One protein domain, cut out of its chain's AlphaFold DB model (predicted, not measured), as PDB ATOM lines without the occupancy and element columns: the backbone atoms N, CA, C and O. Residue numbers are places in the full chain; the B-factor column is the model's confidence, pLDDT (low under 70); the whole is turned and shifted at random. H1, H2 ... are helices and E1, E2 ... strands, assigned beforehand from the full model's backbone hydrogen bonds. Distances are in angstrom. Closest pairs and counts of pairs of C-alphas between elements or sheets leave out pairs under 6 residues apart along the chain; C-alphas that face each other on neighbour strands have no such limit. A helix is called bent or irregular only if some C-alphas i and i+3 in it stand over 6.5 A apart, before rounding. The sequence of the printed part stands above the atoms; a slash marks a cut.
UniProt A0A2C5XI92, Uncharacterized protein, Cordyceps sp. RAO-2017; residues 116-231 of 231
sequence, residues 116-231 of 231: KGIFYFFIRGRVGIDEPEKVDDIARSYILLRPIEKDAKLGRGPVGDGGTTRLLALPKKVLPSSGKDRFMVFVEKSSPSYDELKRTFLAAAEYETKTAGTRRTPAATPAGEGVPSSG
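This is residues 116 to 231 of the 231 residues of an uncharacterized protein of Cordyceps sp. RAO-2017 (UniProt A0A2C5XI92). A strongly twisted sheet of five strands, E4, E3, E2, E1 and E7 from edge to edge, has one short helix, H1, over one face, while a two-stranded hairpin, E5 and E6, extends from one end of it like an arm, E6 running on into E7. The loop between E3 and E4 sticks out at residues 176 to 182. The printed part has 116 residues with one named helix and seven named strands, in the order E1 E2 E3 E4 H1 E5 E6 E7; both sheets are antiparallel. The class is mostly strand, though under half of the residues, 56 of 116, are in named elements. The whole is elongated, 54 by 34 by 23 A, and only just compact, close to loose, with a radius of gyration of the C-alphas of 15.8 A.

E1, residues 116 to 125, and E2, residues 138 to 148, form an antiparallel hairpin, with N 120 and O 144 at 2.8 A. E3, residues 166 to 170, is the next neighbour of E2, with N 168 and O 143 at 2.8 A. E4, residues 186 to 189, is an edge strand beside E3, with N 167 and O 189 at 2.8 A. E1 to E4 make a meander, each strand the antiparallel neighbour of the one before. H1, residues 194 to 202, is on this sheet at a height of 9.3 A; it lies over E2 and runs along the strands, at 10 degrees to E2 on the local plane. The closest C-alphas of H1 and E2, those of Tyr 194 and Arg 146, are 7.6 A apart. In H1, 4 of 5 O i to N i+4 pairs are within hydrogen-bond range. E5, residues 205 to 209, and E6, residues 213 to 217, form an antiparallel hairpin, with N 207 and O 215 at 2.9 A. E6 runs on into E7, residues 220 to 226, at 16 degrees across a break of 2 residues. E7 is the other edge strand, antiparallel to E1, with N 121 and O 224 at 2.9 A.

E1 begins at C-alpha 116 (44.701, -91.135, 27.421) and is 28.9 A long. E2 is 29.4 A long, E3 12.7 A and E4 8.9 A. H1 measures 9.8 A from C-alpha 194 (34.807, -94.475, 39.475); it is neither bent nor irregular, but only just: C-alphas 199 and 202 are 6.5 A apart. E5 is 13.0 A long, E6 13.2 A, and E7 17.0 A, ending at C-alpha 226 (46.446, -84.226, 36.177).

The two C-alphas farthest apart, those of Thr 211 and Gly 231, are 55.2 A apart. The printed part has no cut. The links E1 to E2, E2 to E3 and E3 to E4 are long. Residues 162, 230 and 231 have pLDDT under 70.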
ATOM      1  N   LYS A 116      44.814 -92.531  26.987       88.81
ATOM      2  CA  LYS A 116      44.701 -91.135  27.421       88.81
ATOM      3  C   LYS A 116      43.657 -91.088  28.534       88.81
ATOM      4  O   LYS A 116      42.746 -91.910  28.542       88.81
ATOM      5  N   GLY A 117      43.766 -90.159  29.475       90.75
ATOM      6  CA  GLY A 117      42.799 -90.054  30.566       90.75
ATOM      7  C   GLY A 117      43.208 -89.062  31.636       90.75
ATOM      8  O   GLY A 117      44.324 -88.546  31.616       90.75
ATOM      9  N   ILE A 118      42.281 -88.802  32.553       92.44
ATOM     10  CA  ILE A 118      42.474 -87.889  33.681       92.44
ATOM     11  C   ILE A 118      43.048 -88.679  34.852       92.44
ATOM     12  O   ILE A 118      42.532 -89.743  35.210       92.44
ATOM     13  N   PHE A 119      44.110 -88.146  35.447       92.75
ATOM     14  CA  PHE A 119      44.767 -88.714  36.613       92.75
ATOM     15  C   PHE A 119      44.321 -87.989  37.882       92.75
ATOM     16  O   PHE A 119      44.412 -86.770  37.964       92.75
ATOM     17  N   TYR A 120      43.922 -88.739  38.901       93.75
ATOM     18  CA  TYR A 120      43.661 -88.223  40.241       93.75
ATOM     19  C   TYR A 120      44.652 -88.848  41.212       93.75
ATOM     20  O   TYR A 120      44.761 -90.074  41.306       93.75
ATOM     21  N   PHE A 121      45.375 -88.010  41.941       93.19
ATOM     22  CA  PHE A 121      46.333 -88.433  42.949       93.19
ATOM     23  C   PHE A 121      45.635 -88.472  44.301       93.19
ATOM     24  O   PHE A 121      45.035 -87.485  44.719       93.19
ATOM     25  N   PHE A 122      45.730 -89.599  44.996       93.50
ATOM     26  CA  PHE A 122      45.166 -89.782  46.329       93.50
ATOM     27  C   PHE A 122      46.250 -90.200  47.316       93.50
ATOM     28  O   PHE A 122      47.142 -90.987  46.990       93.50
ATOM     29  N   ILE A 123      46.134 -89.728  48.551       93.25
ATOM     30  CA  ILE A 123      46.946 -90.178  49.681       93.25
ATOM     31  C   ILE A 123      46.036 -90.777  50.748       93.25
ATOM     32  O   ILE A 123      44.901 -90.349  50.928       93.25
ATOM     33  N   ARG A 124      46.526 -91.789  51.459       93.38
ATOM     34  CA  ARG A 124      45.824 -92.394  52.593       93.38
ATOM     35  C   ARG A 124      46.721 -92.339  53.817       93.38
ATOM     36  O   ARG A 124      47.859 -92.815  53.756       93.38
ATOM     37  N   GLY A 125      46.210 -91.772  54.906       93.94
ATOM     38  CA  GLY A 125      46.899 -91.734  56.193       93.94
ATOM     39  C   GLY A 125      47.144 -93.129  56.777       93.94
ATOM     40  O   GLY A 125      46.597 -94.141  56.324       93.94
ATOM     41  N   ARG A 126      48.008 -93.207  57.790       92.75
ATOM     42  CA  ARG A 126      48.160 -94.406  58.628       92.75
ATOM     43  C   ARG A 126      46.894 -94.661  59.444       92.75
ATOM     44  O   ARG A 126      46.065 -93.784  59.642       92.75
ATOM     45  N   VAL A 127      46.765 -95.888  59.946       89.50
ATOM     46  CA  VAL A 127      45.699 -96.274  60.885       89.50
ATOM     47  C   VAL A 127      45.686 -95.301  62.068       89.50
ATOM     48  O   VAL A 127      46.688 -95.196  62.773       89.50
ATOM     49  N   GLY A 128      44.560 -94.614  62.275       88.06
ATOM     50  CA  GLY A 128      44.401 -93.583  63.307       88.06
ATOM     51  C   GLY A 128      44.836 -92.164  62.908       88.06
ATOM     52  O   GLY A 128      44.850 -91.298  63.774       88.06
ATOM     53  N   ILE A 129      45.184 -91.917  61.639       92.56
ATOM     54  CA  ILE A 129      45.424 -90.575  61.089       92.56
ATOM     55  C   ILE A 129      44.468 -90.362  59.911       92.56
ATOM     56  O   ILE A 129      44.750 -90.810  58.799       92.56
ATOM     57  N   ASP A 130      43.328 -89.711  60.153       90.19
ATOM     58  CA  ASP A 130      42.360 -89.390  59.094       90.19
ATOM     59  C   ASP A 130      42.856 -88.242  58.185       90.19
ATOM     60  O   ASP A 130      42.658 -88.299  56.972       90.19
ATOM     61  N   GLU A 131      43.585 -87.263  58.736       91.94
ATOM     62  CA  GLU A 131      44.120 -86.095  58.016       91.94
ATOM     63  C   GLU A 131      45.666 -86.073  58.086       91.94
ATOM     64  O   GLU A 131      46.233 -85.679  59.105       91.94
ATOM     65  N   PRO A 132      46.386 -86.565  57.054       91.69
ATOM     66  CA  PRO A 132      47.850 -86.596  57.051       91.69
ATOM     67  C   PRO A 132      48.459 -85.246  56.634       91.69
ATOM     68  O   PRO A 132      48.270 -84.805  55.502       91.69
ATOM     69  N   GLU A 133      49.267 -84.632  57.505       90.69
ATOM     70  CA  GLU A 133      49.896 -83.322  57.249       90.69
ATOM     71  C   GLU A 133      51.309 -83.427  56.644       90.69
ATOM     72  O   GLU A 133      51.759 -82.539  55.919       90.69
ATOM     73  N   LYS A 134      52.031 -84.522  56.921       92.50
ATOM     74  CA  LYS A 134      53.409 -84.761  56.445       92.50
ATOM     75  C   LYS A 134      53.570 -86.137  55.801       92.50
ATOM     76  O   LYS A 134      52.810 -87.074  56.042       92.50
ATOM     77  N   VAL A 135      54.644 -86.296  55.023       90.06
ATOM     78  CA  VAL A 135      54.959 -87.533  54.275       90.06
ATOM     79  C   VAL A 135      55.020 -88.775  55.175       90.06
ATOM     80  O   VAL A 135      54.676 -89.877  54.744       90.06
ATOM     81  N   ASP A 136      55.420 -88.639  56.441       92.00
ATOM     82  CA  ASP A 136      55.476 -89.778  57.359       92.00
ATOM     83  C   ASP A 136      54.110 -90.324  57.770       92.00
ATOM     84  O   ASP A 136      54.001 -91.540  57.985       92.00
ATOM     85  N   ASP A 137      53.083 -89.476  57.782       93.69
ATOM     86  CA  ASP A 137      51.707 -89.818  58.149       93.69
ATOM     87  C   ASP A 137      50.994 -90.581  57.032       93.69
ATOM     88  O   ASP A 137      50.087 -91.369  57.293       93.69
ATOM     89  N   ILE A 138      51.444 -90.408  55.786       92.44
ATOM     90  CA  ILE A 138      50.954 -91.157  54.627       92.44
ATOM     91  C   ILE A 138      51.353 -92.631  54.785       92.44
ATOM     92  O   ILE A 138      52.526 -92.964  54.972       92.44
ATOM     93  N   ALA A 139      50.389 -93.542  54.682       90.62
ATOM     94  CA  ALA A 139      50.637 -94.978  54.590       90.62
ATOM     95  C   ALA A 139      50.926 -95.411  53.150       90.62
ATOM     96  O   ALA A 139      51.855 -96.188  52.916       90.62
ATOM     97  N   ARG A 140      50.130 -94.918  52.193       88.56
ATOM     98  CA  ARG A 140      50.246 -95.240  50.765       88.56
ATOM     99  C   ARG A 140      49.663 -94.123  49.901       88.56
ATOM    100  O   ARG A 140      48.712 -93.457  50.314       88.56
ATOM    101  N   SER A 141      50.222 -93.973  48.706       91.00
ATOM    102  CA  SER A 141      49.734 -93.073  47.662       91.00
ATOM    103  C   SER A 141      49.161 -93.890  46.504       91.00
ATOM    104  O   SER A 141      49.643 -94.987  46.205       91.00
ATOM    105  N   TYR A 142      48.138 -93.359  45.847       92.19
ATOM    106  CA  TYR A 142      47.428 -94.005  44.751       92.19
ATOM    107  C   TYR A 142      47.241 -93.027  43.596       92.19
ATOM    108  O   TYR A 142      47.126 -91.818  43.802       92.19
ATOM    109  N   ILE A 143      47.187 -93.562  42.382       93.50
ATOM    110  CA  ILE A 143      46.803 -92.825  41.182       93.50
ATOM    111  C   ILE A 143      45.565 -93.516  40.617       93.50
ATOM    112  O   ILE A 143      45.599 -94.716  40.347       93.50
ATOM    113  N   LEU A 144      44.476 -92.776  40.440       94.00
ATOM    114  CA  LEU A 144      43.323 -93.225  39.666       94.00
ATOM    115  C   LEU A 144      43.440 -92.625  38.269       94.00
ATOM    116  O   LEU A 144      43.465 -91.407  38.132       94.00
ATOM    117  N   LEU A 145      43.499 -93.468  37.242       93.69
ATOM    118  CA  LEU A 145      43.389 -93.052  35.847       93.69
ATOM    119  C   LEU A 145      41.978 -93.382  35.356       93.69
ATOM    120  O   LEU A 145      41.606 -94.556  35.303       93.69
ATOM    121  N   ARG A 146      41.215 -92.348  34.993       92.88
ATOM    122  CA  ARG A 146      39.949 -92.454  34.255       92.88
ATOM    123  C   ARG A 146      40.253 -92.286  32.763       92.88
ATOM    124  O   ARG A 146      40.541 -91.154  32.361       92.88
ATOM    125  N   PRO A 147      40.268 -93.364  31.957       91.62
ATOM    126  CA  PRO A 147      40.549 -93.270  30.535       91.62
ATOM    127  C   PRO A 147      39.479 -92.451  29.808       91.62
ATOM    128  O   PRO A 147      38.311 -92.451  30.195       91.62
ATOM    129  N   ILE A 148      39.900 -91.773  28.748       90.19
ATOM    130  CA  ILE A 148      39.054 -91.084  27.773       90.19
ATOM    131  C   ILE A 148      39.494 -91.519  26.373       90.19
ATOM    132  O   ILE A 148      40.619 -92.003  26.203       90.19
ATOM    133  N   GLU A 149      38.644 -91.320  25.366       87.38
ATOM    134  CA  GLU A 149      39.036 -91.600  23.983       87.38
ATOM    135  C   GLU A 149      40.274 -90.787  23.581       87.38
ATOM    136  O   GLU A 149      40.507 -89.665  24.041       87.38
ATOM    137  N   LYS A 150      41.124 -91.377  22.740       85.31
ATOM    138  CA  LYS A 150      42.452 -90.819  22.435       85.31
ATOM    139  C   LYS A 150      42.377 -89.445  21.765       85.31
ATOM    140  O   LYS A 150      43.173 -88.552  22.069       85.31
ATOM    141  N   ASP A 151      41.389 -89.276  20.902       84.06
ATOM    142  CA  ASP A 151      41.033 -88.042  20.209       84.06
ATOM    143  C   ASP A 151      40.132 -87.113  21.044       84.06
ATOM    144  O   ASP A 151      39.927 -85.966  20.651       84.06
ATOM    145  N   ALA A 152      39.623 -87.532  22.210       85.50
ATOM    146  CA  ALA A 152      38.731 -86.694  23.008       85.50
ATOM    147  C   ALA A 152      39.432 -85.438  23.546       85.50
ATOM    148  O   ALA A 152      40.592 -85.470  23.976       85.50
ATOM    149  N   LYS A 153      38.688 -84.330  23.575       85.38
ATOM    150  CA  LYS A 153      39.063 -83.081  24.242       85.38
ATOM    151  C   LYS A 153      38.236 -82.902  25.510       85.38
ATOM    152  O   LYS A 153      37.087 -83.331  25.581       85.38
ATOM    153  N   LEU A 154      38.832 -82.259  26.510       85.94
ATOM    154  CA  LEU A 154      38.154 -81.923  27.757       85.94
ATOM    155  C   LEU A 154      37.539 -80.525  27.645       85.94
ATOM    156  O   LEU A 154      38.247 -79.527  27.512       85.94
ATOM    157  N   GLY A 155      36.209 -80.479  27.651       83.81
ATOM    158  CA  GLY A 155      35.407 -79.266  27.747       83.81
ATOM    159  C   GLY A 155      35.205 -78.816  29.197       83.81
ATOM    160  O   GLY A 155      35.854 -79.296  30.125       83.81
ATOM    161  N   ARG A 156      34.272 -77.881  29.401       79.75
ATOM    162  CA  ARG A 156      33.829 -77.472  30.741       79.75
ATOM    163  C   ARG A 156      32.630 -78.319  31.154       79.75
ATOM    164  O   ARG A 156      31.621 -78.294  30.463       79.75
ATOM    165  N   GLY A 157      32.735 -79.015  32.281       82.81
ATOM    166  CA  GLY A 157      31.659 -79.832  32.837       82.81
ATOM    167  C   GLY A 157      32.192 -80.877  33.822       82.81
ATOM    168  O   GLY A 157      33.403 -80.939  34.051       82.81
ATOM    169  N   PRO A 158      31.314 -81.704  34.409       84.31
ATOM    170  CA  PRO A 158      31.710 -82.924  35.102       84.31
ATOM    171  C   PRO A 158      32.079 -84.032  34.099       84.31
ATOM    172  O   PRO A 158      31.533 -84.105  33.001       84.31
ATOM    173  N   VAL A 159      32.985 -84.923  34.497       84.81
ATOM    174  CA  VAL A 159      33.393 -86.100  33.709       84.81
ATOM    175  C   VAL A 159      32.443 -87.261  34.021       84.81
ATOM    176  O   VAL A 159      32.272 -87.602  35.194       84.81
ATOM    177  N   GLY A 160      31.858 -87.907  33.009       81.50
ATOM    178  CA  GLY A 160      30.911 -89.015  33.201       81.50
ATOM    179  C   GLY A 160      31.505 -90.241  33.920       81.50
ATOM    180  O   GLY A 160      32.521 -90.800  33.503       81.50
ATOM    181  N   ASP A 161      30.875 -90.693  35.013       77.31
ATOM    182  CA  ASP A 161      31.389 -91.768  35.896       77.31
ATOM    183  C   ASP A 161      31.199 -93.205  35.355       77.31
ATOM    184  O   ASP A 161      31.587 -94.173  36.012       77.31
ATOM    185  N   GLY A 162      30.628 -93.357  34.154       65.12
ATOM    186  CA  GLY A 162      30.323 -94.653  33.528       65.12
ATOM    187  C   GLY A 162      31.521 -95.401  32.921       65.12
ATOM    188  O   GLY A 162      31.372 -96.553  32.519       65.12
ATOM    189  N   GLY A 163      32.695 -94.771  32.842       80.44
ATOM    190  CA  GLY A 163      33.918 -95.393  32.326       80.44
ATOM    191  C   GLY A 163      34.604 -96.332  33.326       80.44
ATOM    192  O   GLY A 163      34.472 -96.190  34.545       80.44
ATOM    193  N   THR A 164      35.405 -97.270  32.809       90.56
ATOM    194  CA  THR A 164      36.345 -98.046  33.643       90.56
ATOM    195  C   THR A 164      37.381 -97.119  34.288       90.56
ATOM    196  O   THR A 164      37.688 -96.054  33.762       90.56
ATOM    197  N   THR A 165      37.922 -97.490  35.447       94.38
ATOM    198  CA  THR A 165      38.969 -96.725  36.134       94.38
ATOM    199  C   THR A 165      40.102 -97.648  36.564       94.38
ATOM    200  O   THR A 165      39.891 -98.655  37.243       94.38
ATOM    201  N   ARG A 166      41.335 -97.271  36.217       94.12
ATOM    202  CA  ARG A 166      42.549 -97.955  36.670       94.12
ATOM    203  C   ARG A 166      42.972 -97.390  38.022       94.12
ATOM    204  O   ARG A 166      43.346 -96.224  38.112       94.12
ATOM    205  N   LEU A 167      42.957 -98.226  39.053       94.56
ATOM    206  CA  LEU A 167      43.565 -97.944  40.350       94.56
ATOM    207  C   LEU A 167      45.015 -98.433  40.337       94.56
ATOM    208  O   LEU A 167      45.278 -99.630  40.196       94.56
ATOM    209  N   LEU A 168      45.948 -97.506  40.516       92.56
ATOM    210  CA  LEU A 168      47.382 -97.754  40.533       92.56
ATOM    211  C   LEU A 168      47.939 -97.473  41.934       92.56
ATOM    212  O   LEU A 168      47.826 -96.358  42.444       92.56
ATOM    213  N   ALA A 169      48.569 -98.467  42.552       89.88
ATOM    214  CA  ALA A 169      49.192 -98.345  43.864       89.88
ATOM    215  C   ALA A 169      50.680 -98.003  43.741       89.88
ATOM    216  O   ALA A 169      51.458 -98.750  43.136       89.88
ATOM    217  N   LEU A 170      51.090 -96.896  44.367       85.56
ATOM    218  CA  LEU A 170      52.491 -96.505  44.478       85.56
ATOM    219  C   LEU A 170      53.113 -97.149  45.733       85.56
ATOM    220  O   LEU A 170      52.641 -96.913  46.848       85.56
ATOM    221  N   PRO A 171      54.212 -97.917  45.609       76.31
ATOM    222  CA  PRO A 171      54.962 -98.435  46.759       76.31
ATOM    223  C   PRO A 171      55.704 -97.342  47.540       76.31
ATOM    224  O   PRO A 171      56.159 -97.575  48.660       76.31
ATOM    225  N   LYS A 172      55.882 -96.163  46.933       80.06
ATOM    226  CA  LYS A 172      56.523 -94.988  47.526       80.06
ATOM    227  C   LYS A 172      55.458 -93.973  47.939       80.06
ATOM    228  O   LYS A 172      54.447 -93.817  47.265       80.06
ATOM    229  N   LYS A 173      55.729 -93.252  49.029       81.31
ATOM    230  CA  LYS A 173      54.886 -92.152  49.530       81.31
ATOM    231  C   LYS A 173      55.050 -90.839  48.754       81.31
ATOM    232  O   LYS A 173      54.350 -89.873  49.021       81.31
ATOM    233  N   VAL A 174      56.011 -90.806  47.835       75.56
ATOM    234  CA  VAL A 174      56.338 -89.670  46.969       75.56
ATOM    235  C   VAL A 174      56.000 -90.035  45.528       75.56
ATOM    236  O   VAL A 174      56.099 -91.205  45.150       75.56
ATOM    237  N   LEU A 175      55.601 -89.044  44.733       77.00
ATOM    238  CA  LEU A 175      55.406 -89.204  43.293       77.00
ATOM    239  C   LEU A 175      56.762 -89.190  42.562       77.00
ATOM    240  O   LEU A 175      57.731 -88.652  43.103       77.00
ATOM    241  N   PRO A 176      56.853 -89.762  41.345       79.06
ATOM    242  CA  PRO A 176      57.984 -89.521  40.456       79.06
ATOM    243  C   PRO A 176      58.157 -88.016  40.217       79.06
ATOM    244  O   PRO A 176      57.221 -87.334  39.809       79.06
ATOM    245  N   SER A 177      59.358 -87.513  40.477       82.50
ATOM    246  CA  SER A 177      59.766 -86.119  40.268       82.50
ATOM    247  C   SER A 177      60.432 -85.902  38.907       82.50
ATOM    248  O   SER A 177      60.430 -84.795  38.373       82.50
ATOM    249  N   SER A 178      61.001 -86.965  38.331       85.00
ATOM    250  CA  SER A 178      61.701 -86.936  37.051       85.00
ATOM    251  C   SER A 178      61.427 -88.191  36.221       85.00
ATOM    252  O   SER A 178      61.168 -89.267  36.759       85.00
ATOM    253  N   GLY A 179      61.591 -88.104  34.897       80.75
ATOM    254  CA  GLY A 179      61.534 -89.275  34.007       80.75
ATOM    255  C   GLY A 179      62.652 -90.310  34.233       80.75
ATOM    256  O   GLY A 179      62.614 -91.388  33.644       80.75
ATOM    257  N   LYS A 180      63.644 -90.007  35.086       84.81
ATOM    258  CA  LYS A 180      64.679 -90.957  35.525       84.81
ATOM    259  C   LYS A 180      64.225 -91.792  36.730       84.81
ATOM    260  O   LYS A 180      64.871 -92.790  37.045       84.81
ATOM    261  N   ASP A 181      63.123 -91.427  37.383       83.44
ATOM    262  CA  ASP A 181      62.658 -92.062  38.616       83.44
ATOM    263  C   ASP A 181      61.977 -93.401  38.286       83.44
ATOM    264  O   ASP A 181      60.827 -93.475  37.850       83.44
ATOM    265  N   ARG A 182      62.708 -94.503  38.477       79.75
ATOM    266  CA  ARG A 182      62.239 -95.864  38.165       79.75
ATOM    267  C   ARG A 182      61.390 -96.433  39.302       79.75
ATOM    268  O   ARG A 182      61.843 -97.289  40.060       79.75
ATOM    269  N   PHE A 183      60.154 -95.960  39.436       81.81
ATOM    270  CA  PHE A 183      59.199 -96.535  40.388       81.81
ATOM    271  C   PHE A 183      58.445 -97.702  39.743       81.81
ATOM    272  O   PHE A 183      57.867 -97.566  38.667       81.81
ATOM    273  N   MET A 184      58.420 -98.852  40.418       79.94
ATOM    274  CA  MET A 184      57.427 -99.886  40.128       79.94
ATOM    275  C   MET A 184      56.067 -99.403  40.627       79.94
ATOM    276  O   MET A 184      55.976 -98.882  41.737       79.94
ATOM    277  N   VAL A 185      55.024 -99.596  39.827       84.62
ATOM    278  CA  VAL A 185      53.637 -99.257  40.166       84.62
ATOM    279  C   VAL A 185      52.794-100.498  39.915       84.62
ATOM    280  O   VAL A 185      52.973-101.161  38.893       84.62
ATOM    281  N   PHE A 186      51.899-100.831  40.841       88.69
ATOM    282  CA  PHE A 186      51.028-101.997  40.710       88.69
ATOM    283  C   PHE A 186      49.639-101.563  40.249       88.69
ATOM    284  O   PHE A 186      49.072-100.629  40.810       88.69
ATOM    285  N   VAL A 187      49.077-102.247  39.251       90.88
ATOM    286  CA  VAL A 187      47.656-102.108  38.907       90.88
ATOM    287  C   VAL A 187      46.867-102.914  39.936       90.88
ATOM    288  O   VAL A 187      46.893-104.141  39.905       90.88
ATOM    289  N   GLU A 188      46.221-102.234  40.880       91.38
ATOM    290  CA  GLU A 188      45.454-102.871  41.961       91.38
ATOM    291  C   GLU A 188      44.027-103.213  41.500       91.38
ATOM    292  O   GLU A 188      43.498-104.265  41.851       91.38
ATOM    293  N   LYS A 189      43.430-102.371  40.644       92.50
ATOM    294  CA  LYS A 189      42.195-102.667  39.894       92.50
ATOM    295  C   LYS A 189      42.255-102.022  38.500       92.50
ATOM    296  O   LYS A 189      42.831-100.948  38.354       92.50
ATOM    297  N   SER A 190      41.659-102.648  37.484       89.44
ATOM    298  CA  SER A 190      41.673-102.157  36.087       89.44
ATOM    299  C   SER A 190      40.303-101.778  35.519       89.44
ATOM    300  O   SER A 190      40.234-100.924  34.644       89.44
ATOM    301  N   SER A 191      39.244-102.444  35.979       91.44
ATOM    302  CA  SER A 191      37.910-102.402  35.369       91.44
ATOM    303  C   SER A 191      36.766-101.738  36.166       91.44
ATOM    304  O   SER A 191      35.724-101.533  35.545       91.44
ATOM    305  N   PRO A 192      36.856-101.425  37.482       93.62
ATOM    306  CA  PRO A 192      35.709-100.895  38.226       93.62
ATOM    307  C   PRO A 192      35.335 -99.492  37.742       93.62
ATOM    308  O   PRO A 192      36.187 -98.761  37.229       93.62
ATOM    309  N   SER A 193      34.083 -99.081  37.947       92.81
ATOM    310  CA  SER A 193      33.695 -97.685  37.716       92.81
ATOM    311  C   SER A 193      34.302 -96.762  38.777       92.81
ATOM    312  O   SER A 193      34.676 -97.199  39.874       92.81
ATOM    313  N   TYR A 194      34.368 -95.461  38.482       91.38
ATOM    314  CA  TYR A 194      34.807 -94.475  39.475       91.38
ATOM    315  C   TYR A 194      33.920 -94.510  40.730       91.38
ATOM    316  O   TYR A 194      34.411 -94.442  41.855       91.38
ATOM    317  N   ASP A 195      32.617 -94.706  40.535       92.06
ATOM    318  CA  ASP A 195      31.621 -94.742  41.599       92.06
ATOM    319  C   ASP A 195      31.751 -96.002  42.490       92.06
ATOM    320  O   ASP A 195      31.602 -95.930  43.713       92.06
ATOM    321  N   GLU A 196      32.136 -97.149  41.912       93.31
ATOM    322  CA  GLU A 196      32.498 -98.354  42.674       93.31
ATOM    323  C   GLU A 196      33.778 -98.128  43.493       93.31
ATOM    324  O   GLU A 196      33.814 -98.450  44.684       93.31
ATOM    325  N   LEU A 197      34.825 -97.538  42.901       93.62
ATOM    326  CA  LEU A 197      36.061 -97.204  43.621       93.62
ATOM    327  C   LEU A 197      35.809 -96.217  44.763       93.62
ATOM    328  O   LEU A 197      36.344 -96.398  45.859       93.62
ATOM    329  N   LYS A 198      34.964 -95.209  44.540       92.12
ATOM    330  CA  LYS A 198      34.583 -94.212  45.546       92.12
ATOM    331  C   LYS A 198      33.977 -94.866  46.788       92.12
ATOM    332  O   LYS A 198      34.383 -94.545  47.902       92.12
ATOM    333  N   ARG A 199      33.065 -95.825  46.595       92.69
ATOM    334  CA  ARG A 199      32.369 -96.535  47.682       92.69
ATOM    335  C   ARG A 199      33.214 -97.637  48.327       92.69
ATOM    336  O   ARG A 199      33.171 -97.788  49.541       92.69
ATOM    337  N   THR A 200      33.955 -98.415  47.535       91.50
ATOM    338  CA  THR A 200      34.635 -99.639  48.010       91.50
ATOM    339  C   THR A 200      36.090 -99.438  48.415       91.50
ATOM    340  O   THR A 200      36.610-100.224  49.202       91.50
ATOM    341  N   PHE A 201      36.769 -98.431  47.859       92.38
ATOM    342  CA  PHE A 201      38.216 -98.281  47.989       92.38
ATOM    343  C   PHE A 201      38.650 -96.925  48.555       92.38
ATOM    344  O   PHE A 201      39.541 -96.891  49.407       92.38
ATOM    345  N   LEU A 202      38.059 -95.816  48.096       93.88
ATOM    346  CA  LEU A 202      38.418 -94.468  48.557       93.88
ATOM    347  C   LEU A 202      37.783 -94.126  49.913       93.88
ATOM    348  O   LEU A 202      38.386 -93.391  50.692       93.88
ATOM    349  N   ALA A 203      36.610 -94.681  50.222       94.56
ATOM    350  CA  ALA A 203      35.973 -94.541  51.528       94.56
ATOM    351  C   ALA A 203      36.865 -95.040  52.687       94.56
ATOM    352  O   ALA A 203      37.785 -95.843  52.499       94.56
ATOM    353  N   ALA A 204      36.583 -94.568  53.905       93.50
ATOM    354  CA  ALA A 204      37.119 -95.182  55.117       93.50
ATOM    355  C   ALA A 204      36.539 -96.596  55.289       93.50
ATOM    356  O   ALA A 204      35.401 -96.856  54.895       93.50
ATOM    357  N   ALA A 205      37.312 -97.502  55.885       91.25
ATOM    358  CA  ALA A 205      36.910 -98.893  56.082       91.25
ATOM    359  C   ALA A 205      37.312 -99.390  57.471       91.25
ATOM    360  O   ALA A 205      38.447 -99.184  57.908       91.25
ATOM    361  N   GLU A 206      36.403-100.085  58.146       91.94
ATOM    362  CA  GLU A 206      36.646-100.696  59.452       91.94
ATOM    363  C   GLU A 206      36.775-102.214  59.304       91.94
ATOM    364  O   GLU A 206      36.094-102.835  58.488       91.94
ATOM    365  N   TYR A 207      37.713-102.810  60.041       88.06
ATOM    366  CA  TYR A 207      38.039-104.230  59.955       88.06
ATOM    367  C   TYR A 207      38.501-104.766  61.309       88.06
ATOM    368  O   TYR A 207      39.236-104.105  62.044       88.06
ATOM    369  N   GLU A 208      38.094-105.983  61.655       90.75
ATOM    370  CA  GLU A 208      38.502-106.607  62.912       90.75
ATOM    371  C   GLU A 208      39.893-107.239  62.819       90.75
ATOM    372  O   GLU A 208      40.278-107.852  61.820       90.75
ATOM    373  N   THR A 209      40.658-107.123  63.904       88.44
ATOM    374  CA  THR A 209      41.952-107.783  64.067       88.44
ATOM    375  C   THR A 209      41.916-108.740  65.250       88.44
ATOM    376  O   THR A 209      41.471-108.387  66.341       88.44
ATOM    377  N   LYS A 210      42.458-109.951  65.058       89.19
ATOM    378  CA  LYS A 210      42.442-111.038  66.059       89.19
ATOM    379  C   LYS A 210      43.103-110.685  67.401       89.19
ATOM    380  O   LYS A 210      42.900-111.402  68.372       89.19
ATOM    381  N   THR A 211      43.930-109.640  67.445       88.44
ATOM    382  CA  THR A 211      44.762-109.281  68.606       88.44
ATOM    383  C   THR A 211      44.545-107.862  69.131       88.44
ATOM    384  O   THR A 211      45.029-107.557  70.215       88.44
ATOM    385  N   ALA A 212      43.874-106.983  68.380       80.38
ATOM    386  CA  ALA A 212      43.751-105.564  68.726       80.38
ATOM    387  C   ALA A 212      42.365-104.970  68.412       80.38
ATOM    388  O   ALA A 212      42.249-103.753  68.273       80.38
ATOM    389  N   GLY A 213      41.336-105.818  68.283       87.94
ATOM    390  CA  GLY A 213      39.954-105.404  68.034       87.94
ATOM    391  C   GLY A 213      39.762-104.717  66.682       87.94
ATOM    392  O   GLY A 213      40.527-104.944  65.737       87.94
ATOM    393  N   THR A 214      38.728-103.884  66.590       86.94
ATOM    394  CA  THR A 214      38.396-103.113  65.389       86.94
ATOM    395  C   THR A 214      39.479-102.083  65.077       86.94
ATOM    396  O   THR A 214      39.900-101.300  65.928       86.94
ATOM    397  N   ARG A 215      39.931-102.071  63.826       88.25
ATOM    398  CA  ARG A 215      40.839-101.076  63.261       88.25
ATOM    399  C   ARG A 215      40.137-100.328  62.143       88.25
ATOM    400  O   ARG A 215      39.352-100.899  61.394       88.25
ATOM    401  N   ARG A 216      40.469 -99.046  62.012       89.38
ATOM    402  CA  ARG A 216      39.948 -98.154  60.980       89.38
ATOM    403  C   ARG A 216      41.064 -97.774  60.017       89.38
ATOM    404  O   ARG A 216      42.098 -97.242  60.424       89.38
ATOM    405  N   THR A 217      40.844 -98.055  58.743       91.44
ATOM    406  CA  THR A 217      41.607 -97.482  57.638       91.44
ATOM    407  C   THR A 217      40.947 -96.152  57.270       91.44
ATOM    408  O   THR A 217      39.753 -96.162  56.959       91.44
ATOM    409  N   PRO A 218      41.674 -95.022  57.301       94.56
ATOM    410  CA  PRO A 218      41.103 -93.724  56.962       94.56
ATOM    411  C   PRO A 218      40.706 -93.655  55.482       94.56
ATOM    412  O   PRO A 218      41.134 -94.474  54.654       94.56
ATOM    413  N   ALA A 219      39.889 -92.664  55.131       95.31
ATOM    414  CA  ALA A 219      39.569 -92.385  53.736       95.31
ATOM    415  C   ALA A 219      40.841 -92.048  52.927       95.31
ATOM    416  O   ALA A 219      41.894 -91.715  53.474       95.31
ATOM    417  N   ALA A 220      40.758 -92.194  51.609       94.38
ATOM    418  CA  ALA A 220      41.771 -91.697  50.696       94.38
ATOM    419  C   ALA A 220      41.411 -90.256  50.305       94.38
ATOM    420  O   ALA A 220      40.356 -90.011  49.721       94.38
ATOM    421  N   THR A 221      42.296 -89.315  50.616       92.94
ATOM    422  CA  THR A 221      42.105 -87.881  50.380       92.94
ATOM    423  C   THR A 221      42.699 -87.497  49.022       92.94
ATOM    424  O   THR A 221      43.830 -87.905  48.732       92.94
ATOM    425  N   PRO A 222      41.982 -86.740  48.167       92.75
ATOM    426  CA  PRO A 222      42.543 -86.237  46.919       92.75
ATOM    427  C   PRO A 222      43.667 -85.236  47.213       92.75
ATOM    428  O   PRO A 222      43.496 -84.300  47.988       92.75
ATOM    429  N   ALA A 223      44.818 -85.446  46.582       91.38
ATOM    430  CA  ALA A 223      46.023 -84.628  46.707       91.38
ATOM    431  C   ALA A 223      46.327 -83.810  45.437       91.38
ATOM    432  O   ALA A 223      47.162 -82.910  45.472       91.38
ATOM    433  N   GLY A 224      45.672 -84.116  44.312       91.50
ATOM    434  CA  GLY A 224      45.803 -83.358  43.069       91.50
ATOM    435  C   GLY A 224      45.150 -84.043  41.870       91.50
ATOM    436  O   GLY A 224      44.763 -85.210  41.935       91.50
ATOM    437  N   GLU A 225      45.076 -83.313  40.762       92.25
ATOM    438  CA  GLU A 225      44.543 -83.768  39.478       92.25
ATOM    439  C   GLU A 225      45.553 -83.465  38.361       92.25
ATOM    440  O   GLU A 225      46.229 -82.437  38.377       92.25
ATOM    441  N   GLY A 226      45.668 -84.376  37.398       90.75
ATOM    442  CA  GLY A 226      46.446 -84.226  36.177       90.75
ATOM    443  C   GLY A 226      45.554 -84.453  34.965       90.75
ATOM    444  O   GLY A 226      45.228 -85.595  34.634       90.75
ATOM    445  N   VAL A 227      45.179 -83.368  34.290       89.19
ATOM    446  CA  VAL A 227      44.453 -83.426  33.016       89.19
ATOM    447  C   VAL A 227      45.433 -83.642  31.854       89.19
ATOM    448  O   VAL A 227      46.493 -83.010  31.823       89.19
ATOM    449  N   PRO A 228      45.124 -84.526  30.888       83.25
ATOM    450  CA  PRO A 228      45.934 -84.679  29.689       83.25
ATOM    451  C   PRO A 228      45.827 -83.405  28.845       83.25
ATOM    452  O   PRO A 228      44.733 -82.869  28.662       83.25
ATOM    453  N   SER A 229      46.948 -82.928  28.305       75.94
ATOM    454  CA  SER A 229      46.946 -81.769  27.412       75.94
ATOM    455  C   SER A 229      46.078 -82.035  26.180       75.94
ATOM    456  O   SER A 229      46.248 -83.054  25.503       75.94
ATOM    457  N   SER A 230      45.194 -81.095  25.847       63.94
ATOM    458  CA  SER A 230      44.722 -80.957  24.473       63.94
ATOM    459  C   SER A 230      45.900 -80.523  23.602       63.94
ATOM    460  O   SER A 230      46.539 -79.518  23.926       63.94
ATOM    461  N   GLY A 231      46.166 -81.278  22.534       54.91
ATOM    462  CA  GLY A 231      46.897 -80.753  21.381       54.91
ATOM    463  C   GLY A 231      46.119 -79.629  20.703       54.91
ATOM    464  O   GLY A 231      44.873 -79.561  20.904       54.91
TER     465      GLY A 231